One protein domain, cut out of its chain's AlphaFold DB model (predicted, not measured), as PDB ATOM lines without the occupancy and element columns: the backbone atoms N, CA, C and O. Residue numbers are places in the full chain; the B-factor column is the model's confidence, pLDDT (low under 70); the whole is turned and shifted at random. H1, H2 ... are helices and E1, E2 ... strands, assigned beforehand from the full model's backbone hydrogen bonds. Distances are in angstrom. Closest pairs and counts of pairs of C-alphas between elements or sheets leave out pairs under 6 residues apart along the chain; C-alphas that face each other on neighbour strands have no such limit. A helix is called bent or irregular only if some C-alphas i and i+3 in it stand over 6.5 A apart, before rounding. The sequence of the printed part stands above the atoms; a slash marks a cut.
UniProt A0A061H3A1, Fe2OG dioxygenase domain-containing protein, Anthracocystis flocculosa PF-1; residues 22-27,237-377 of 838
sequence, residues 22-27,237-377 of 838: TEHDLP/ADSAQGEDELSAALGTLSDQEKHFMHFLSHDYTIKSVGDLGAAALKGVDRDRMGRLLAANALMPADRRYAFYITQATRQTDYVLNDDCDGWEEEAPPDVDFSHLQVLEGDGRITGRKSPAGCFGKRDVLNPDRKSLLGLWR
ATOM      1  N   THR A  22      36.675  36.636 -56.694       61.06
ATOM      2  CA  THR A  22      35.914  35.496 -56.197       61.06
ATOM      3  C   THR A  22      36.464  35.145 -54.820       61.06
ATOM      4  O   THR A  22      37.506  34.505 -54.708       61.06
ATOM      5  N   GLU A  23      35.790  35.624 -53.773       67.75
ATOM      6  CA  GLU A  23      36.100  35.314 -52.371       67.75
ATOM      7  C   GLU A  23      35.221  34.156 -51.891       67.75
ATOM      8  O   GLU A  23      34.017  34.118 -52.174       67.75
ATOM      9  N   HIS A  24      35.790  33.215 -51.138       72.81
ATOM     10  CA  HIS A  24      35.017  32.119 -50.573       72.81
ATOM     11  C   HIS A  24      34.256  32.591 -49.319       72.81
ATOM     12  O   HIS A  24      34.715  32.425 -48.184       72.81
ATOM     13  N   ASP A  25      33.063  33.161 -49.505       81.19
ATOM     14  CA  ASP A  25      32.174  33.516 -48.392       81.19
ATOM     15  C   ASP A  25      31.301  32.330 -47.964       81.19
ATOM     16  O   ASP A  25      30.605  31.718 -48.776       81.19
ATOM     17  N   LEU A  26      31.304  32.018 -46.666       81.88
ATOM     18  CA  LEU A  26      30.369  31.047 -46.106       81.88
ATOM     19  C   LEU A  26      29.090  31.770 -45.686       81.88
ATOM     20  O   LEU A  26      29.172  32.746 -44.932       81.88
ATOM     21  N   PRO A  27      27.907  31.290 -46.103       85.56
ATOM     22  CA  PRO A  27      26.652  31.909 -45.710       85.56
ATOM     23  C   PRO A  27      26.483  31.860 -44.189       85.56
ATOM     24  O   PRO A  27      27.027  30.994 -43.508       85.56
ATOM     25  N   ALA A 237      15.760  48.750 -15.223       40.31
ATOM     26  CA  ALA A 237      15.718  47.455 -14.541       40.31
ATOM     27  C   ALA A 237      14.653  46.469 -15.086       40.31
ATOM     28  O   ALA A 237      14.531  45.358 -14.585       40.31
ATOM     29  N   ASP A 238      13.933  46.842 -16.146       38.34
ATOM     30  CA  ASP A 238      13.110  45.970 -16.988       38.34
ATOM     31  C   ASP A 238      13.924  44.948 -17.819       38.34
ATOM     32  O   ASP A 238      13.342  44.089 -18.477       38.34
ATOM     33  N   SER A 239      15.261  44.995 -17.789       46.22
ATOM     34  CA  SER A 239      16.165  44.088 -18.528       46.22
ATOM     35  C   SER A 239      16.467  42.746 -17.838       46.22
ATOM     36  O   SER A 239      17.099  41.890 -18.448       46.22
ATOM     37  N   ALA A 240      15.944  42.496 -16.630       46.50
ATOM     38  CA  ALA A 240      16.074  41.200 -15.942       46.50
ATOM     39  C   ALA A 240      15.374  40.029 -16.677       46.50
ATOM     40  O   ALA A 240      15.530  38.864 -16.310       46.50
ATOM     41  N   GLN A 241      14.592  40.307 -17.727       54.53
ATOM     42  CA  GLN A 241      13.996  39.274 -18.572       54.53
ATOM     43  C   GLN A 241      15.050  38.655 -19.507       54.53
ATOM     44  O   GLN A 241      15.366  39.195 -20.567       54.53
ATOM     45  N   GLY A 242      15.566  37.488 -19.112       67.19
ATOM     46  CA  GLY A 242      16.380  36.604 -19.957       67.19
ATOM     47  C   GLY A 242      17.804  36.340 -19.462       67.19
ATOM     48  O   GLY A 242      18.510  35.555 -20.088       67.19
ATOM     49  N   GLU A 243      18.243  36.949 -18.353       77.19
ATOM     50  CA  GLU A 243      19.568  36.685 -17.760       77.19
ATOM     51  C   GLU A 243      19.670  35.271 -17.171       77.19
ATOM     52  O   GLU A 243      20.701  34.620 -17.329       77.19
ATOM     53  N   ASP A 244      18.585  34.756 -16.586       82.19
ATOM     54  CA  ASP A 244      18.503  33.369 -16.111       82.19
ATOM     55  C   ASP A 244      18.579  32.363 -17.273       82.19
ATOM     56  O   ASP A 244      19.276  31.353 -17.183       82.19
ATOM     57  N   GLU A 245      17.911  32.655 -18.394       85.31
ATOM     58  CA  GLU A 245      17.959  31.828 -19.610       85.31
ATOM     59  C   GLU A 245      19.360  31.852 -20.239       85.31
ATOM     60  O   GLU A 245      19.894  30.806 -20.610       85.31
ATOM     61  N   LEU A 246      19.992  33.031 -20.293       87.38
ATOM     62  CA  LEU A 246      21.389  33.194 -20.707       87.38
ATOM     63  C   LEU A 246      22.338  32.417 -19.790       87.38
ATOM     64  O   LEU A 246      23.246  31.745 -20.276       87.38
ATOM     65  N   SER A 247      22.125  32.476 -18.473       90.19
ATOM     66  CA  SER A 247      22.941  31.760 -17.491       90.19
ATOM     67  C   SER A 247      22.785  30.246 -17.635       90.19
ATOM     68  O   SER A 247      23.776  29.517 -17.606       90.19
ATOM     69  N   ALA A 248      21.567  29.757 -17.890       89.69
ATOM     70  CA  ALA A 248      21.304  28.347 -18.164       89.69
ATOM     71  C   ALA A 248      21.959  27.867 -19.475       89.69
ATOM     72  O   ALA A 248      22.552  26.781 -19.513       89.69
ATOM     73  N   ALA A 249      21.908  28.678 -20.538       90.50
ATOM     74  CA  ALA A 249      22.574  28.381 -21.808       90.50
ATOM     75  C   ALA A 249      24.105  28.334 -21.645       90.50
ATOM     76  O   ALA A 249      24.742  27.361 -22.059       90.50
ATOM     77  N   LEU A 250      24.693  29.321 -20.955       92.12
ATOM     78  CA  LEU A 250      26.113  29.314 -20.583       92.12
ATOM     79  C   LEU A 250      26.465  28.105 -19.706       92.12
ATOM     80  O   LEU A 250      27.490  27.465 -19.920       92.12
ATOM     81  N   GLY A 251      25.598  27.735 -18.763       91.69
ATOM     82  CA  GLY A 251      25.748  26.531 -17.950       91.69
ATOM     83  C   GLY A 251      25.851  25.267 -18.796       91.69
ATOM     84  O   GLY A 251      26.765  24.473 -18.585       91.69
ATOM     85  N   THR A 252      24.973  25.118 -19.785       92.19
ATOM     86  CA  THR A 252      24.963  23.960 -20.690       92.19
ATOM     87  C   THR A 252      26.221  23.900 -21.558       92.19
ATOM     88  O   THR A 252      26.764  22.817 -21.776       92.19
ATOM     89  N   LEU A 253      26.715  25.047 -22.037       91.31
ATOM     90  CA  LEU A 253      27.994  25.123 -22.754       91.31
ATOM     91  C   LEU A 253      29.175  24.744 -21.850       91.31
ATOM     92  O   LEU A 253      30.047  23.986 -22.275       91.31
ATOM     93  N   SER A 254      29.162  25.220 -20.603       90.88
ATOM     94  CA  SER A 254      30.191  24.944 -19.595       90.88
ATOM     95  C   SER A 254      30.250  23.453 -19.248       90.88
ATOM     96  O   SER A 254      31.331  22.872 -19.240       90.88
ATOM     97  N   ASP A 255      29.093  22.792 -19.092       89.94
ATOM     98  CA  ASP A 255      29.004  21.337 -18.858       89.94
ATOM     99  C   ASP A 255      29.569  20.504 -20.020       89.94
ATOM    100  O   ASP A 255      29.984  19.363 -19.827       89.94
ATOM    101  N   GLN A 256      29.567  21.060 -21.233       88.94
ATOM    102  CA  GLN A 256      30.126  20.429 -22.431       88.94
ATOM    103  C   GLN A 256      31.582  20.835 -22.691       88.94
ATOM    104  O   GLN A 256      32.119  20.487 -23.742       88.94
ATOM    105  N   GLU A 257      32.203  21.597 -21.781       85.38
ATOM    106  CA  GLU A 257      33.544  22.174 -21.934       85.38
ATOM    107  C   GLU A 257      33.714  22.957 -23.253       85.38
ATOM    108  O   GLU A 257      34.797  23.025 -23.841       85.38
ATOM    109  N   LYS A 258      32.624  23.557 -23.751       86.00
ATOM    110  CA  LYS A 258      32.629  24.287 -25.021       86.00
ATOM    111  C   LYS A 258      33.189  25.690 -24.848       86.00
ATOM    112  O   LYS A 258      32.833  26.417 -23.922       86.00
ATOM    113  N   HIS A 259      34.022  26.092 -25.799       85.12
ATOM    114  CA  HIS A 259      34.468  27.469 -25.973       85.12
ATOM    115  C   HIS A 259      33.677  28.123 -27.108       85.12
ATOM    116  O   HIS A 259      33.143  27.435 -27.973       85.12
ATOM    117  N   PHE A 260      33.607  29.450 -27.104       88.94
ATOM    118  CA  PHE A 260      32.985  30.205 -28.184       88.94
ATOM    119  C   PHE A 260      33.723  31.515 -28.445       88.94
ATOM    120  O   PHE A 260      34.453  32.019 -27.588       88.94
ATOM    121  N   MET A 261      33.523  32.071 -29.637       87.12
ATOM    122  CA  MET A 261      34.097  33.341 -30.073       87.12
ATOM    123  C   MET A 261      33.017  34.279 -30.604       87.12
ATOM    124  O   MET A 261      32.109  33.847 -31.304       87.12
ATOM    125  N   HIS A 262      33.130  35.570 -30.303       88.06
ATOM    126  CA  HIS A 262      32.212  36.595 -30.794       88.06
ATOM    127  C   HIS A 262      32.992  37.710 -31.489       88.06
ATOM    128  O   HIS A 262      33.957  38.239 -30.935       88.06
ATOM    129  N   PHE A 263      32.567  38.067 -32.700       87.50
ATOM    130  CA  PHE A 263      33.117  39.203 -33.429       87.50
ATOM    131  C   PHE A 263      32.414  40.468 -32.962       87.50
ATOM    132  O   PHE A 263      31.194  40.584 -33.067       87.50
ATOM    133  N   LEU A 264      33.196  41.425 -32.471       85.81
ATOM    134  CA  LEU A 264      32.671  42.739 -32.129       85.81
ATOM    135  C   LEU A 264      32.165  43.448 -33.398       85.81
ATOM    136  O   LEU A 264      32.658  43.198 -34.501       85.81
ATOM    137  N   SER A 265      31.198  44.348 -33.246       78.38
ATOM    138  CA  SER A 265      30.464  45.072 -34.294       78.38
ATOM    139  C   SER A 265      30.953  46.504 -34.527       78.38
ATOM    140  O   SER A 265      30.733  47.022 -35.618       78.38
ATOM    141  N   HIS A 266      31.685  47.095 -33.575       76.12
ATOM    142  CA  HIS A 266      32.406  48.370 -33.725       76.12
ATOM    143  C   HIS A 266      33.930  48.221 -33.820       76.12
ATOM    144  O   HIS A 266      34.503  47.225 -33.374       76.12
ATOM    145  N   ASP A 267      34.602  49.147 -34.508       72.88
ATOM    146  CA  ASP A 267      36.067  49.134 -34.611       72.88
ATOM    147  C   ASP A 267      36.659  49.817 -33.380       72.88
ATOM    148  O   ASP A 267      36.291  50.940 -33.028       72.88
ATOM    149  N   TYR A 268      37.581  49.121 -32.721       75.19
ATOM    150  CA  TYR A 268      38.207  49.587 -31.491       75.19
ATOM    151  C   TYR A 268      39.712  49.712 -31.663       75.19
ATOM    152  O   TYR A 268      40.351  48.909 -32.351       75.19
ATOM    153  N   THR A 269      40.300  50.704 -30.999       69.75
ATOM    154  CA  THR A 269      41.753  50.801 -30.917       69.75
ATOM    155  C   THR A 269      42.271  49.848 -29.839       69.75
ATOM    156  O   THR A 269      41.651  49.654 -28.795       69.75
ATOM    157  N   ILE A 270      43.452  49.261 -30.067       69.88
ATOM    158  CA  ILE A 270      44.116  48.405 -29.065       69.88
ATOM    159  C   ILE A 270      44.325  49.178 -27.755       69.88
ATOM    160  O   ILE A 270      44.245  48.596 -26.678       69.88
ATOM    161  N   LYS A 271      44.570  50.492 -27.857       68.31
ATOM    162  CA  LYS A 271      44.733  51.386 -26.712       68.31
ATOM    163  C   LYS A 271      43.436  51.507 -25.906       68.31
ATOM    164  O   LYS A 271      43.462  51.235 -24.712       68.31
ATOM    165  N   SER A 272      42.304  51.846 -26.534       67.50
ATOM    166  CA  SER A 272      41.046  52.040 -25.799       67.50
ATOM    167  C   SER A 272      40.568  50.759 -25.121       67.50
ATOM    168  O   SER A 272      40.202  50.795 -23.946       67.50
ATOM    169  N   VAL A 273      40.662  49.617 -25.808       74.38
ATOM    170  CA  VAL A 273      40.386  48.305 -25.202       74.38
ATOM    171  C   VAL A 273      41.380  48.001 -24.083       74.38
ATOM    172  O   VAL A 273      40.959  47.597 -23.007       74.38
ATOM    173  N   GLY A 274      42.677  48.230 -24.303       70.00
ATOM    174  CA  GLY A 274      43.730  47.975 -23.318       70.00
ATOM    175  C   GLY A 274      43.561  48.759 -22.011       70.00
ATOM    176  O   GLY A 274      43.801  48.208 -20.938       70.00
ATOM    177  N   ASP A 275      43.114  50.013 -22.098       68.56
ATOM    178  CA  ASP A 275      42.995  50.915 -20.947       68.56
ATOM    179  C   ASP A 275      41.640  50.784 -20.222       68.56
ATOM    180  O   ASP A 275      41.566  50.881 -18.991       68.56
ATOM    181  N   LEU A 276      40.551  50.568 -20.972       69.25
ATOM    182  CA  LEU A 276      39.177  50.597 -20.447       69.25
ATOM    183  C   LEU A 276      38.498  49.218 -20.390       69.25
ATOM    184  O   LEU A 276      37.449  49.089 -19.756       69.25
ATOM    185  N   GLY A 277      39.065  48.186 -21.018       74.12
ATOM    186  CA  GLY A 277      38.474  46.847 -21.081       74.12
ATOM    187  C   GLY A 277      37.080  46.860 -21.718       74.12
ATOM    188  O   GLY A 277      36.846  47.531 -22.724       74.12
ATOM    189  N   ALA A 278      36.122  46.157 -21.105       74.31
ATOM    190  CA  ALA A 278      34.737  46.109 -21.593       74.31
ATOM    191  C   ALA A 278      34.041  47.489 -21.609       74.31
ATOM    192  O   ALA A 278      33.082  47.687 -22.355       74.31
ATOM    193  N   ALA A 279      34.530  48.468 -20.837       72.62
ATOM    194  CA  ALA A 279      33.973  49.820 -20.828       72.62
ATOM    195  C   ALA A 279      34.285  50.620 -22.109       72.62
ATOM    196  O   ALA A 279      33.622  51.626 -22.362       72.62
ATOM    197  N   ALA A 280      35.247  50.175 -22.928       73.12
ATOM    198  CA  ALA A 280      35.495  50.748 -24.254       73.12
ATOM    199  C   ALA A 280      34.392  50.410 -25.268       73.12
ATOM    200  O   ALA A 280      34.277  51.095 -26.287       73.12
ATOM    201  N   LEU A 281      33.611  49.350 -25.017       76.62
ATOM    202  CA  LEU A 281      32.648  48.826 -25.978       76.62
ATOM    203  C   LEU A 281      31.496  49.813 -26.224       76.62
ATOM    204  O   LEU A 281      31.022  50.508 -25.319       76.62
ATOM    205  N   LYS A 282      31.041  49.864 -27.476       71.31
ATOM    206  CA  LYS A 282      30.031  50.795 -27.995       71.31
ATOM    207  C   LYS A 282      28.815  50.012 -28.499       71.31
ATOM    208  O   LYS A 282      28.927  48.843 -28.863       71.31
ATOM    209  N   GLY A 283      27.652  50.663 -28.491       73.06
ATOM    210  CA  GLY A 283      26.420  50.136 -29.086       73.06
ATOM    211  C   GLY A 283      26.085  48.701 -28.663       73.06
ATOM    212  O   GLY A 283      26.062  48.377 -27.473       73.06
ATOM    213  N   VAL A 284      25.844  47.848 -29.659       73.31
ATOM    214  CA  VAL A 284      25.427  46.448 -29.481       73.31
ATOM    215  C   VAL A 284      26.487  45.576 -28.799       73.31
ATOM    216  O   VAL A 284      26.140  44.661 -28.055       73.31
ATOM    217  N   ASP A 285      27.776  45.876 -28.980       81.31
ATOM    218  CA  ASP A 285      28.857  45.108 -28.349       81.31
ATOM    219  C   ASP A 285      28.848  45.285 -26.835       81.31
ATOM    220  O   ASP A 285      29.036  44.330 -26.082       81.31
ATOM    221  N   ARG A 286      28.594  46.521 -26.391       78.25
ATOM    222  CA  ARG A 286      28.478  46.853 -24.971       78.25
ATOM    223  C   ARG A 286      27.301  46.131 -24.332       78.25
ATOM    224  O   ARG A 286      27.448  45.596 -23.238       78.25
ATOM    225  N   ASP A 287      26.156  46.128 -25.009       74.44
ATOM    226  CA  ASP A 287      24.944  45.454 -24.540       74.44
ATOM    227  C   ASP A 287      25.170  43.944 -24.392       74.44
ATOM    228  O   ASP A 287      24.999  43.384 -23.309       74.44
ATOM    229  N   ARG A 288      25.658  43.290 -25.452       82.94
ATOM    230  CA  ARG A 288      25.920  41.843 -25.457       82.94
ATOM    231  C   ARG A 288      26.941  41.433 -24.410       82.94
ATOM    232  O   ARG A 288      26.701  40.478 -23.675       82.94
ATOM    233  N   MET A 289      28.060  42.153 -24.320       83.88
ATOM    234  CA  MET A 289      29.087  41.863 -23.321       83.88
ATOM    235  C   MET A 289      28.550  42.069 -21.900       83.88
ATOM    236  O   MET A 289      28.793  41.233 -21.036       83.88
ATOM    237  N   GLY A 290      27.774  43.131 -21.661       78.25
ATOM    238  CA  GLY A 290      27.129  43.370 -20.369       78.25
ATOM    239  C   GLY A 290      26.208  42.222 -19.954       78.25
ATOM    240  O   GLY A 290      26.334  41.705 -18.846       78.25
ATOM    241  N   ARG A 291      25.347  41.759 -20.869       84.38
ATOM    242  CA  ARG A 291      24.435  40.626 -20.636       84.38
ATOM    243  C   ARG A 291      25.181  39.313 -20.387       84.38
ATOM    244  O   ARG A 291      24.807  38.561 -19.493       84.38
ATOM    245  N   LEU A 292      26.255  39.047 -21.136       87.62
ATOM    246  CA  LEU A 292      27.111  37.874 -20.927       87.62
ATOM    247  C   LEU A 292      27.799  37.901 -19.557       87.62
ATOM    248  O   LEU A 292      27.824  36.880 -18.873       87.62
ATOM    249  N   LEU A 293      28.328  39.054 -19.137       85.12
ATOM    250  CA  LEU A 293      28.951  39.215 -17.821       85.12
ATOM    251  C   LEU A 293      27.932  39.039 -16.687       85.12
ATOM    252  O   LEU A 293      28.220  38.318 -15.731       85.12
ATOM    253  N   ALA A 294      26.737  39.625 -16.816       82.94
ATOM    254  CA  ALA A 294      25.652  39.474 -15.847       82.94
ATOM    255  C   ALA A 294      25.214  38.005 -15.708       82.94
ATOM    256  O   ALA A 294      25.227  37.456 -14.607       82.94
ATOM    257  N   ALA A 295      24.941  37.326 -16.825       88.00
ATOM    258  CA  ALA A 295      24.555  35.915 -16.835       88.00
ATOM    259  C   ALA A 295      25.655  34.985 -16.289       88.00
ATOM    260  O   ALA A 295      25.368  34.041 -15.548       88.00
ATOM    261  N   ASN A 296      26.922  35.268 -16.605       89.75
ATOM    262  CA  ASN A 296      28.071  34.530 -16.081       89.75
ATOM    263  C   ASN A 296      28.240  34.734 -14.563       89.75
ATOM    264  O   ASN A 296      28.634  33.810 -13.853       89.75
ATOM    265  N   ALA A 297      27.906  35.914 -14.030       86.69
ATOM    266  CA  ALA A 297      27.955  36.180 -12.591       86.69
ATOM    267  C   ALA A 297      26.931  35.350 -11.793       86.69
ATOM    268  O   ALA A 297      27.204  35.001 -10.641       86.69
ATOM    269  N   LEU A 298      25.805  34.979 -12.411       88.44
ATOM    270  CA  LEU A 298      24.792  34.094 -11.819       88.44
ATOM    271  C   LEU A 298      25.257  32.627 -11.721       88.44
ATOM    272  O   LEU A 298      24.702  31.857 -10.938       88.44
ATOM    273  N   MET A 299      26.297  32.228 -12.464       89.06
ATOM    274  CA  MET A 299      26.789  30.847 -12.469       89.06
ATOM    275  C   MET A 299      27.647  30.515 -11.229       89.06
ATOM    276  O   MET A 299      28.344  31.397 -10.699       89.06
ATOM    277  N   PRO A 300      27.686  29.232 -10.799       89.12
ATOM    278  CA  PRO A 300      28.648  28.737  -9.813       89.12
ATOM    279  C   PRO A 300      30.092  29.049 -10.220       89.12
ATOM    280  O   PRO A 300      30.439  28.943 -11.394       89.12
ATOM    281  N   ALA A 301      30.938  29.441  -9.262       85.38
ATOM    282  CA  ALA A 301      32.281  29.971  -9.532       85.38
ATOM    283  C   ALA A 301      33.192  29.012 -10.323       85.38
ATOM    284  O   ALA A 301      34.006  29.465 -11.120       85.38
ATOM    285  N   ASP A 302      33.028  27.707 -10.124       85.69
ATOM    286  CA  ASP A 302      33.738  26.622 -10.809       85.69
ATOM    287  C   ASP A 302      33.278  26.397 -12.258       85.69
ATOM    288  O   ASP A 302      33.974  25.737 -13.023       85.69
ATOM    289  N   ARG A 303      32.134  26.970 -12.644       87.00
ATOM    290  CA  ARG A 303      31.533  26.840 -13.980       87.00
ATOM    291  C   ARG A 303      31.574  28.125 -14.802       87.00
ATOM    292  O   ARG A 303      31.163  28.105 -15.963       87.00
ATOM    293  N   ARG A 304      32.039  29.236 -14.219       88.88
ATOM    294  CA  ARG A 304      32.090  30.547 -14.880       88.88
ATOM    295  C   ARG A 304      33.064  30.555 -16.047       88.88
ATOM    296  O   ARG A 304      34.184  30.056 -15.956       88.88
ATOM    297  N   TYR A 305      32.664  31.229 -17.116       87.88
ATOM    298  CA  TYR A 305      33.537  31.549 -18.231       87.88
ATOM    299  C   TYR A 305      34.540  32.637 -17.857       87.88
ATOM    300  O   TYR A 305      34.217  33.603 -17.162       87.88
ATOM    301  N   ALA A 306      35.753  32.498 -18.387       84.75
ATOM    302  CA  ALA A 306      36.703  33.594 -18.504       84.75
ATOM    303  C   ALA A 306      36.561  34.207 -19.901       84.75
ATOM    304  O   ALA A 306      36.699  33.497 -20.899       84.75
ATOM    305  N   PHE A 307      36.302  35.511 -19.971       86.38
ATOM    306  CA  PHE A 307      36.210  36.226 -21.240       86.38
ATOM    307  C   PHE A 307      37.573  36.797 -21.633       86.38
ATOM    308  O   PHE A 307      38.386  37.147 -20.778       86.38
ATOM    309  N   TYR A 308      37.831  36.890 -22.935       83.31
ATOM    310  CA  TYR A 308      39.067  37.452 -23.470       83.31
ATOM    311  C   TYR A 308      38.753  38.363 -24.656       83.31
ATOM    312  O   TYR A 308      37.835  38.074 -25.422       83.31
ATOM    313  N   ILE A 309      39.541  39.424 -24.840       83.38
ATOM    314  CA  ILE A 309      39.540  40.230 -26.071       83.38
ATOM    315  C   ILE A 309      40.893  40.091 -26.765       83.38
ATOM    316  O   ILE A 309      41.942  40.065 -26.120       83.38
ATOM    317  N   THR A 310      40.875  40.004 -28.092       80.06
ATOM    318  CA  THR A 310      42.075  40.030 -28.929       80.06
ATOM    319  C   THR A 310      41.797  40.736 -30.249       80.06
ATOM    320  O   THR A 310      40.664  40.755 -30.729       80.06
ATOM    321  N   GLN A 311      42.846  41.290 -30.847       81.50
ATOM    322  CA  GLN A 311      42.848  41.651 -32.255       81.50
ATOM    323  C   GLN A 311      43.085  40.400 -33.108       81.50
ATOM    324  O   GLN A 311      43.978  39.603 -32.810       81.50
ATOM    325  N   ALA A 312      42.312  40.261 -34.183       79.88
ATOM    326  CA  ALA A 312      42.505  39.237 -35.201       79.88
ATOM    327  C   ALA A 312      42.755  39.897 -36.565       79.88
ATOM    328  O   ALA A 312      42.122  40.905 -36.886       79.88
ATOM    329  N   THR A 313      43.667  39.340 -37.361       78.38
ATOM    330  CA  THR A 313      43.993  39.811 -38.715       78.38
ATOM    331  C   THR A 313      43.767  38.679 -39.705       78.38
ATOM    332  O   THR A 313      44.392  37.636 -39.568       78.38
ATOM    333  N   ARG A 314      42.898  38.890 -40.702       78.88
ATOM    334  CA  ARG A 314      42.690  37.972 -41.834       78.88
ATOM    335  C   ARG A 314      43.458  38.475 -43.054       78.88
ATOM    336  O   ARG A 314      43.196  39.589 -43.513       78.88
ATOM    337  N   GLN A 315      44.357  37.663 -43.597       76.75
ATOM    338  CA  GLN A 315      45.093  37.933 -44.832       76.75
ATOM    339  C   GLN A 315      44.664  36.955 -45.933       76.75
ATOM    340  O   GLN A 315      44.415  35.781 -45.677       76.75
ATOM    341  N   THR A 316      44.538  37.447 -47.165       72.19
ATOM    342  CA  THR A 316      44.100  36.647 -48.318       72.19
ATOM    343  C   THR A 316      44.926  37.017 -49.534       72.19
ATOM    344  O   THR A 316      45.007  38.197 -49.884       72.19
ATOM    345  N   ASP A 317      45.507  36.001 -50.161       70.50
ATOM    346  CA  ASP A 317      46.269  36.127 -51.396       70.50
ATOM    347  C   ASP A 317      45.389  35.720 -52.582       70.50
ATOM    348  O   ASP A 317      44.600  34.776 -52.495       70.50
ATOM    349  N   TYR A 318      45.502  36.466 -53.683       63.19
ATOM    350  CA  TYR A 318      44.703  36.258 -54.887       63.19
ATOM    351  C   TYR A 318      45.598  35.960 -56.081       63.19
ATOM    352  O   TYR A 318      46.610  36.637 -56.292       63.19
ATOM    353  N   VAL A 319      45.163  35.017 -56.909       57.81
ATOM    354  CA  VAL A 319      45.768  34.703 -58.205       57.81
ATOM    355  C   VAL A 319      44.805  35.054 -59.331       57.81
ATOM    356  O   VAL A 319      43.586  35.027 -59.163       57.81
ATOM    357  N   LEU A 320      45.365  35.467 -60.469       51.44
ATOM    358  CA  LEU A 320      44.581  35.710 -61.673       51.44
ATOM    359  C   LEU A 320      44.082  34.352 -62.167       51.44
ATOM    360  O   LEU A 320      44.889  33.431 -62.293       51.44
ATOM    361  N   ASN A 321      42.782  34.234 -62.414       57.16
ATOM    362  CA  ASN A 321      42.215  32.986 -62.900       57.16
ATOM    363  C   ASN A 321      42.714  32.650 -64.317       57.16
ATOM    364  O   ASN A 321      43.191  33.519 -65.053       57.16
ATOM    365  N   ASP A 322      42.589  31.380 -64.704       55.75
ATOM    366  CA  ASP A 322      43.083  30.875 -65.994       55.75
ATOM    367  C   ASP A 322      42.477  31.620 -67.200       55.75
ATOM    368  O   ASP A 322      43.152  31.834 -68.209       55.75
ATOM    369  N   ASP A 323      41.227  32.072 -67.070       53.31
ATOM    370  CA  ASP A 323      40.497  32.818 -68.102       53.31
ATOM    371  C   ASP A 323      40.842  34.323 -68.126       53.31
ATOM    372  O   ASP A 323      40.384  35.055 -69.005       53.31
ATOM    373  N   CYS A 324      41.690  34.786 -67.200       50.88
ATOM    374  CA  CYS A 324      42.153  36.169 -67.068       50.88
ATOM    375  C   CYS A 324      41.016  37.206 -66.981       50.88
ATOM    376  O   CYS A 324      41.217  38.371 -67.333       50.88
ATOM    377  N   ASP A 325      39.835  36.801 -66.512       54.09
ATOM    378  CA  ASP A 325      38.625  37.622 -66.383       54.09
ATOM    379  C   ASP A 325      38.254  37.914 -64.913       54.09
ATOM    380  O   ASP A 325      37.325  38.681 -64.632       54.09
ATOM    381  N   GLY A 326      39.031  37.388 -63.961       48.78
ATOM    382  CA  GLY A 326      38.839  37.597 -62.532       48.78
ATOM    383  C   GLY A 326      40.029  37.158 -61.684       48.78
ATOM    384  O   GLY A 326      41.013  36.600 -62.164       48.78
ATOM    385  N   TRP A 327      39.940  37.433 -60.390       61.00
ATOM    386  CA  TRP A 327      40.907  36.959 -59.404       61.00
ATOM    387  C   TRP A 327      40.216  35.985 -58.459       61.00
ATOM    388  O   TRP A 327      39.081  36.225 -58.049       61.00
ATOM    389  N   GLU A 328      40.902  34.921 -58.077       66.38
ATOM    390  CA  GLU A 328      40.413  33.930 -57.121       66.38
ATOM    391  C   GLU A 328      41.365  33.798 -55.931       66.38
ATOM    392  O   GLU A 328      42.555  34.102 -56.043       66.38
ATOM    393  N   GLU A 329      40.831  33.412 -54.768       70.94
ATOM    394  CA  GLU A 329      41.641  33.146 -53.573       70.94
ATOM    395  C   GLU A 329      42.612  31.981 -53.851       70.94
ATOM    396  O   GLU A 329      42.185  30.872 -54.163       70.94
ATOM    397  N   GLU A 330      43.921  32.226 -53.725       72.19
ATOM    398  CA  GLU A 330      44.967  31.222 -53.994       72.19
ATOM    399  C   GLU A 330      44.928  30.076 -52.974       72.19
ATOM    400  O   GLU A 330      45.171  28.909 -53.288       72.19
ATOM    401  N   ALA A 331      44.628  30.426 -51.725       73.50
ATOM    402  CA  ALA A 331      44.600  29.529 -50.584       73.50
ATOM    403  C   ALA A 331      43.600  30.037 -49.529       73.50
ATOM    404  O   ALA A 331      43.229  31.216 -49.549       73.50
ATOM    405  N   PRO A 332      43.179  29.180 -48.575       73.12
ATOM    406  CA  PRO A 332      42.404  29.625 -47.424       73.12
ATOM    407  C   PRO A 332      43.099  30.794 -46.710       73.12
ATOM    408  O   PRO A 332      44.325  30.779 -46.577       73.12
ATOM    409  N   PRO A 333      42.338  31.792 -46.235       76.31
ATOM    410  CA  PRO A 333      42.904  32.989 -45.636       76.31
ATOM    411  C   PRO A 333      43.684  32.666 -44.358       76.31
ATOM    412  O   PRO A 333      43.207  31.902 -43.514       76.31
ATOM    413  N   ASP A 334      44.846  33.295 -44.196       77.19
ATOM    414  CA  ASP A 334      45.626  33.211 -42.963       77.19
ATOM    415  C   ASP A 334      44.996  34.110 -41.895       77.19
ATOM    416  O   ASP A 334      44.616  35.252 -42.176       77.19
ATOM    417  N   VAL A 335      44.840  33.590 -40.678       79.25
ATOM    418  CA  VAL A 335      44.219  34.306 -39.560       79.25
ATOM    419  C   VAL A 335      45.170  34.305 -38.377       79.25
ATOM    420  O   VAL A 335      45.376  33.275 -37.736       79.25
ATOM    421  N   ASP A 336      45.687  35.486 -38.052       76.50
ATOM    422  CA  ASP A 336      46.581  35.685 -36.918       76.50
ATOM    423  C   ASP A 336      45.871  36.412 -35.770       76.50
ATOM    424  O   ASP A 336      45.065  37.324 -35.986       76.50
ATOM    425  N   PHE A 337      46.187  36.023 -34.537       76.88
ATOM    426  CA  PHE A 337      45.630  36.600 -33.320       76.88
ATOM    427  C   PHE A 337      46.739  37.204 -32.465       76.88
ATOM    428  O   PHE A 337      47.725  36.554 -32.120       76.88
ATOM    429  N   SER A 338      46.523  38.439 -32.017       75.50
ATOM    430  CA  SER A 338      47.365  39.050 -30.989       75.50
ATOM    431  C   SER A 338      47.220  38.337 -29.628       75.50
ATOM    432  O   SER A 338      46.426  37.412 -29.459       75.50
ATOM    433  N   HIS A 339      47.963  38.776 -28.609       70.44
ATOM    434  CA  HIS A 339      47.809  38.236 -27.253       70.44
ATOM    435  C   HIS A 339      46.380  38.425 -26.704       70.44
ATOM    436  O   HIS A 339      45.851  39.535 -26.725       70.44
ATOM    437  N   LEU A 340      45.807  37.361 -26.126       65.19
ATOM    438  CA  LEU A 340      44.498  37.391 -25.463       65.19
ATOM    439  C   LEU A 340      44.575  38.221 -24.178       65.19
ATOM    440  O   LEU A 340      45.337  37.871 -23.276       65.19
ATOM    441  N   GLN A 341      43.767  39.274 -24.069       71.69
ATOM    442  CA  GLN A 341      43.624  40.100 -22.869       71.69
ATOM    443  C   GLN A 341      42.487  39.541 -22.000       71.69
ATOM    444  O   GLN A 341      41.350  39.485 -22.461       71.69
ATOM    445  N   VAL A 342      42.787  39.087 -20.775       71.69
ATOM    446  CA  VAL A 342      41.792  38.471 -19.864       71.69
ATOM    447  C   VAL A 342      40.835  39.525 -19.331       71.69
ATOM    448  O   VAL A 342      41.314  40.439 -18.680       71.69
ATOM    449  N   LEU A 343      39.527  39.373 -19.531       71.00
ATOM    450  CA  LEU A 343      38.492  40.179 -18.885       71.00
ATOM    451  C   LEU A 343      38.015  39.490 -17.598       71.00
ATOM    452  O   LEU A 343      37.472  38.383 -17.655       71.00
ATOM    453  N   GLU A 344      38.189  40.129 -16.442       65.25
ATOM    454  CA  GLU A 344      37.558  39.661 -15.197       65.25
ATOM    455  C   GLU A 344      36.058  39.968 -15.160       65.25
ATOM    456  O   GLU A 344      35.524  40.637 -16.042       65.25
ATOM    457  N   GLY A 345      35.351  39.458 -14.145       57.78
ATOM    458  CA  GLY A 345      33.895  39.603 -14.018       57.78
ATOM    459  C   GLY A 345      33.393  41.054 -13.961       57.78
ATOM    460  O   GLY A 345      32.212  41.283 -14.192       57.78
ATOM    461  N   ASP A 346      34.276  42.024 -13.701       58.22
ATOM    462  CA  ASP A 346      34.004  43.468 -13.762       58.22
ATOM    463  C   ASP A 346      34.436  44.127 -15.095       58.22
ATOM    464  O   ASP A 346      34.347  45.345 -15.252       58.22
ATOM    465  N   GLY A 347      34.925  43.340 -16.058       56.25
ATOM    466  CA  GLY A 347      35.366  43.785 -17.379       56.25
ATOM    467  C   GLY A 347      36.796  44.338 -17.456       56.25
ATOM    468  O   GLY A 347      37.149  44.914 -18.489       56.25
ATOM    469  N   ARG A 348      37.621  44.202 -16.404       58.53
ATOM    470  CA  ARG A 348      39.029  44.655 -16.383       58.53
ATOM    471  C   ARG A 348      39.998  43.691 -17.062       58.53
ATOM    472  O   ARG A 348      39.830  42.484 -16.965       58.53
ATOM    473  N   ILE A 349      41.086  44.236 -17.618       59.59
ATOM    474  CA  ILE A 349      42.201  43.444 -18.152       59.59
ATOM    475  C   ILE A 349      43.210  43.090 -17.057       59.59
ATOM    476  O   ILE A 349      43.832  43.991 -16.494       59.59
ATOM    477  N   THR A 350      43.414  41.797 -16.777       58.50
ATOM    478  CA  THR A 350      44.302  41.347 -15.675       58.50
ATOM    479  C   THR A 350      45.475  40.457 -16.095       58.50
ATOM    480  O   THR A 350      46.360  40.183 -15.285       58.50
ATOM    481  N   GLY A 351      45.571  40.056 -17.368       58.91
ATOM    482  CA  GLY A 351      46.693  39.245 -17.855       58.91
ATOM    483  C   GLY A 351      46.708  39.015 -19.366       58.91
ATOM    484  O   GLY A 351      45.805  39.452 -20.081       58.91
ATOM    485  N   ARG A 352      47.744  38.312 -19.850       58.34
ATOM    486  CA  ARG A 352      47.911  37.919 -21.261       58.34
ATOM    487  C   ARG A 352      48.060  36.403 -21.403       58.34
ATOM    488  O   ARG A 352      48.830  35.802 -20.657       58.34
ATOM    489  N   LYS A 353      47.377  35.795 -22.377       61.09
ATOM    490  CA  LYS A 353      47.564  34.384 -22.776       61.09
ATOM    491  C   LYS A 353      47.880  34.267 -24.270       61.09
ATOM    492  O   LYS A 353      47.539  35.147 -25.058       61.09
ATOM    493  N   SER A 354      48.557  33.183 -24.655       53.34
ATOM    494  CA  SER A 354      48.720  32.811 -26.065       53.34
ATOM    495  C   SER A 354      47.373  32.297 -26.594       53.34
ATOM    496  O   SER A 354      46.717  31.543 -25.868       53.34
ATOM    497  N   PRO A 355      46.936  32.702 -27.800       58.84
ATOM    498  CA  PRO A 355      45.753  32.121 -28.422       58.84
ATOM    499  C   PRO A 355      45.972  30.613 -28.575       58.84
ATOM    500  O   PRO A 355      47.000  30.192 -29.104       58.84
ATOM    501  N   ALA A 356      45.035  29.785 -28.110       51.41
ATOM    502  CA  ALA A 356      44.952  28.426 -28.639       51.41
ATOM    503  C   ALA A 356      44.625  28.525 -30.144       51.41
ATOM    504  O   ALA A 356      44.150  29.570 -30.586       51.41
ATOM    505  N   GLY A 357      44.916  27.488 -30.937       53.56
ATOM    506  CA  GLY A 357      44.646  27.442 -32.384       53.56
ATOM    507  C   GLY A 357      43.149  27.512 -32.713       53.56
ATOM    508  O   GLY A 357      42.545  26.524 -33.119       53.56
ATOM    509  N   CYS A 358      42.545  28.673 -32.484       52.38
ATOM    510  CA  CYS A 358      41.115  28.903 -32.444       52.38
ATOM    511  C   CYS A 358      40.651  29.489 -33.770       52.38
ATOM    512  O   CYS A 358      40.506  30.701 -33.908       52.38
ATOM    513  N   PHE A 359      40.358  28.621 -34.732       58.38
ATOM    514  CA  PHE A 359      39.414  28.981 -35.783       58.38
ATOM    515  C   PHE A 359      38.582  27.775 -36.222       58.38
ATOM    516  O   PHE A 359      38.817  27.160 -37.260       58.38
ATOM    517  N   GLY A 360      37.584  27.432 -35.407       66.69
ATOM    518  CA  GLY A 360      36.484  26.570 -35.814       66.69
ATOM    519  C   GLY A 360      35.267  27.424 -36.154       66.69
ATOM    520  O   GLY A 360      34.695  28.069 -35.284       66.69
ATOM    521  N   LYS A 361      34.809  27.404 -37.412       72.31
ATOM    522  CA  LYS A 361      33.588  28.127 -37.836       72.31
ATOM    523  C   LYS A 361      32.322  27.744 -37.051       72.31
ATOM    524  O   LYS A 361      31.337  28.467 -37.108       72.31
ATOM    525  N   ARG A 362      32.343  26.602 -36.353       80.50
ATOM    526  CA  ARG A 362      31.243  26.102 -35.516       80.50
ATOM    527  C   ARG A 362      31.244  26.672 -34.100       80.50
ATOM    528  O   ARG A 362      30.206  26.618 -33.460       80.50
ATOM    529  N   ASP A 363      32.352  27.261 -33.658       85.19
ATOM    530  CA  ASP A 363      32.503  27.824 -32.312       85.19
ATOM    531  C   ASP A 363      32.178  29.333 -32.291       85.19
ATOM    532  O   ASP A 363      32.444  30.036 -31.318       85.19
ATOM    533  N   VAL A 364      31.624  29.864 -33.388       88.56
ATOM    534  CA  VAL A 364      31.290  31.283 -33.547       88.56
ATOM    535  C   VAL A 364      29.888  31.567 -33.011       88.56
ATOM    536  O   VAL A 364      28.916  30.976 -33.469       88.56
ATOM    537  N   LEU A 365      29.800  32.528 -32.097       89.94
ATOM    538  CA  LEU A 365      28.577  33.155 -31.607       89.94
ATOM    539  C   LEU A 365      28.183  34.290 -32.571       89.94
ATOM    540  O   LEU A 365      28.812  35.360 -32.576       89.94
ATOM    541  N   ASN A 366      27.183  34.039 -33.417       88.56
ATOM    542  CA  ASN A 366      26.753  34.882 -34.533       88.56
ATOM    543  C   ASN A 366      25.289  35.373 -34.394       88.56
ATOM    544  O   ASN A 366      24.446  35.084 -35.254       88.56
ATOM    545  N   PRO A 367      24.962  36.182 -33.366       86.81
ATOM    546  CA  PRO A 367      23.595  36.649 -33.116       86.81
ATOM    547  C   PRO A 367      23.038  37.541 -34.242       86.81
ATOM    548  O   PRO A 367      21.825  37.621 -34.426       86.81
ATOM    549  N   ASP A 368      23.910  38.182 -35.030       81.38
ATOM    550  CA  ASP A 368      23.529  39.021 -36.177       81.38
ATOM    551  C   ASP A 368      23.288  38.232 -37.471       81.38
ATOM    552  O   ASP A 368      22.889  38.821 -38.475       81.38
ATOM    553  N   ARG A 369      23.540  36.915 -37.477       85.62
ATOM    554  CA  ARG A 369      23.440  36.053 -38.666       85.62
ATOM    555  C   ARG A 369      24.216  36.616 -39.862       85.62
ATOM    556  O   ARG A 369      23.691  36.709 -40.973       85.62
ATOM    557  N   LYS A 370      25.475  36.990 -39.636       81.81
ATOM    558  CA  LYS A 370      26.392  37.462 -40.684       81.81
ATOM    559  C   LYS A 370      27.070  36.284 -41.390       81.81
ATOM    560  O   LYS A 370      27.299  35.245 -40.774       81.81
ATOM    561  N   SER A 371      27.383  36.442 -42.676       86.06
ATOM    562  CA  SER A 371      28.280  35.522 -43.390       86.06
ATOM    563  C   SER A 371      29.699  35.592 -42.813       86.06
ATOM    564  O   SER A 371      30.001  36.486 -42.016       86.06
ATOM    565  N   LEU A 372      30.586  34.673 -43.201       82.12
ATOM    566  CA  LEU A 372      31.976  34.687 -42.737       82.12
ATOM    567  C   LEU A 372      32.664  36.017 -43.058       82.12
ATOM    568  O   LEU A 372      33.259  36.626 -42.171       82.12
ATOM    569  N   LEU A 373      32.557  36.495 -44.298       78.94
ATOM    570  CA  LEU A 373      33.114  37.792 -44.686       78.94
ATOM    571  C   LEU A 373      32.375  38.951 -44.006       78.94
ATOM    572  O   LEU A 373      33.001  39.943 -43.630       78.94
ATOM    573  N   GLY A 374      31.069  38.807 -43.766       78.62
ATOM    574  CA  GLY A 374      30.291  39.764 -42.981       78.62
ATOM    575  C   GLY A 374      30.809  39.937 -41.546       78.62
ATOM    576  O   GLY A 374      30.786  41.052 -41.021       78.62
ATOM    577  N   LEU A 375      31.318  38.869 -40.922       80.94
ATOM    578  CA  LEU A 375      31.932  38.913 -39.588       80.94
ATOM    579  C   LEU A 375      33.305  39.588 -39.587       80.94
ATOM    580  O   LEU A 375      33.610  40.344 -38.667       80.94
ATOM    581  N   TRP A 376      34.112  39.369 -40.629       78.75
ATOM    582  CA  TRP A 376      35.434  39.994 -40.766       78.75
ATOM    583  C   TRP A 376      35.387  41.499 -41.050       78.75
ATOM    584  O   TRP A 376      36.417  42.162 -40.938       78.75
ATOM    585  N   ARG A 377      34.192  42.036 -41.337       65.44
ATOM    586  CA  ARG A 377      33.929  43.375 -41.879       65.44
ATOM    587  C   ARG A 377      34.700  43.626 -43.172       65.44
ATOM    588  O   ARG A 377      35.859  43.268 -43.329       65.44
TER     589      ARG A 377
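AT A GLANCE: This is residues 22 to 27 and 237 to 377 of the 838 residues of the protein "Fe2OG dioxygenase domain-containing protein" of Anthracocystis flocculosa PF-1 (UniProt A0A061H3A1). A long, bent ribbon of two antiparallel runs of strand, E1-E2-E3 going out and E4-E5-E6 coming back, makes the longest axis. At its base E7 adds a third strand, helix H3 covers one face of the small sheet E1-E6-E7 there, H4 only grazes this sheet and with its residues 291 to 296 touches H2, which is not on the sheet, while the hairpin E3-E4 forms the far tip. The 147 printed residues include five named helices and seven named strands, in the order H1 H2 H3 H4 E1 E2 E3 E4 E5 E6 E7 H5, a mixed class of helices and strands. The antiparallel sheets are E1-E6-E7, E2-E5 and E3-E4. The whole is only just loose, close to compact, with a radius of gyration of the C-alphas of 17.8 A, and elongated, spanning 59 by 31 by 29 A.

IN THESE COORDINATES: Residues 22 to 27 hold no named element. H1 is residues 237 to 240, with C-alpha 237 at (15.718, 47.455, -14.541); H2 is 243 to 255, 18.1 A long. H3, residues 270 to 280, is irregular: C-alphas 275 and 278 are 9.6 A apart. H4 is 283 to 297, 21.7 A long. E1 is 307 to 309, E2 312 to 315, E3 318 to 320, E4 326 to 329, E5 334 to 337 and E6 340 to 343. E7, residues 349 to 353, is 11.5 A long. H5, residues 372 to 376, ends with C-alpha 376 at (35.434, 39.994, -40.766).

HOW THE PARTS SIT: In the sheet E1-E6-E7, N 309 and O 341 of E1 and E6 are 3.0 A apart, and N 340 and O 353 of the hairpin E6 and E7 are 3.0 A apart, both within hydrogen-bond range. H3 is on this sheet at a height of 8.6 A, over E6, forming two layers, a helix on one face of a sheet. The closest C-alphas of H3 and E6 are those of Gly 277 and Leu 343, 7.0 A. H4 only grazes the sheet with residues 289 to 296. H2 and H4 touch, closest at the C-alphas of Ser 247 and Ala 295, 4.5 A. H3 and H4 only just touch, with 3 pairs of C-alphas within 8 A, closest at Ala 278 and Arg 286, 7.2 A. E1 runs on into E2 at 49 degrees, and E5 into E6 at 44 degrees. N 313 and O 336 of E2 and E5 are 2.8 A apart; N 319 and O 328 of the hairpin E3 and E4 are 2.9 A apart. The C-alphas of Arg 314 in E2 and Trp 376 in H5 are their closest, 7.6 A. H1 meets H2 only through their link. In H2, H4 and H5 every O i to N i+4 pair is within hydrogen-bond range; in H3, 4 of 7 are, and H1 is too short for such a pair.

THE WHOLE: The C-alphas of Ala 237 and Asp 323, the two farthest apart, are 60.8 A apart. Residues 28 to 236 are not printed, and C-alphas 27 and 237 are 36.5 A apart across this cut. The links H2 to H3 and E7 to H5 are long; residues 261 to 262 and 364 to 365 within them pair in parallel. Mean pLDDT of the printed part is 74.6, with 44 residues under 70, among them 237 to 242, 318 to 328 and 344 to 360.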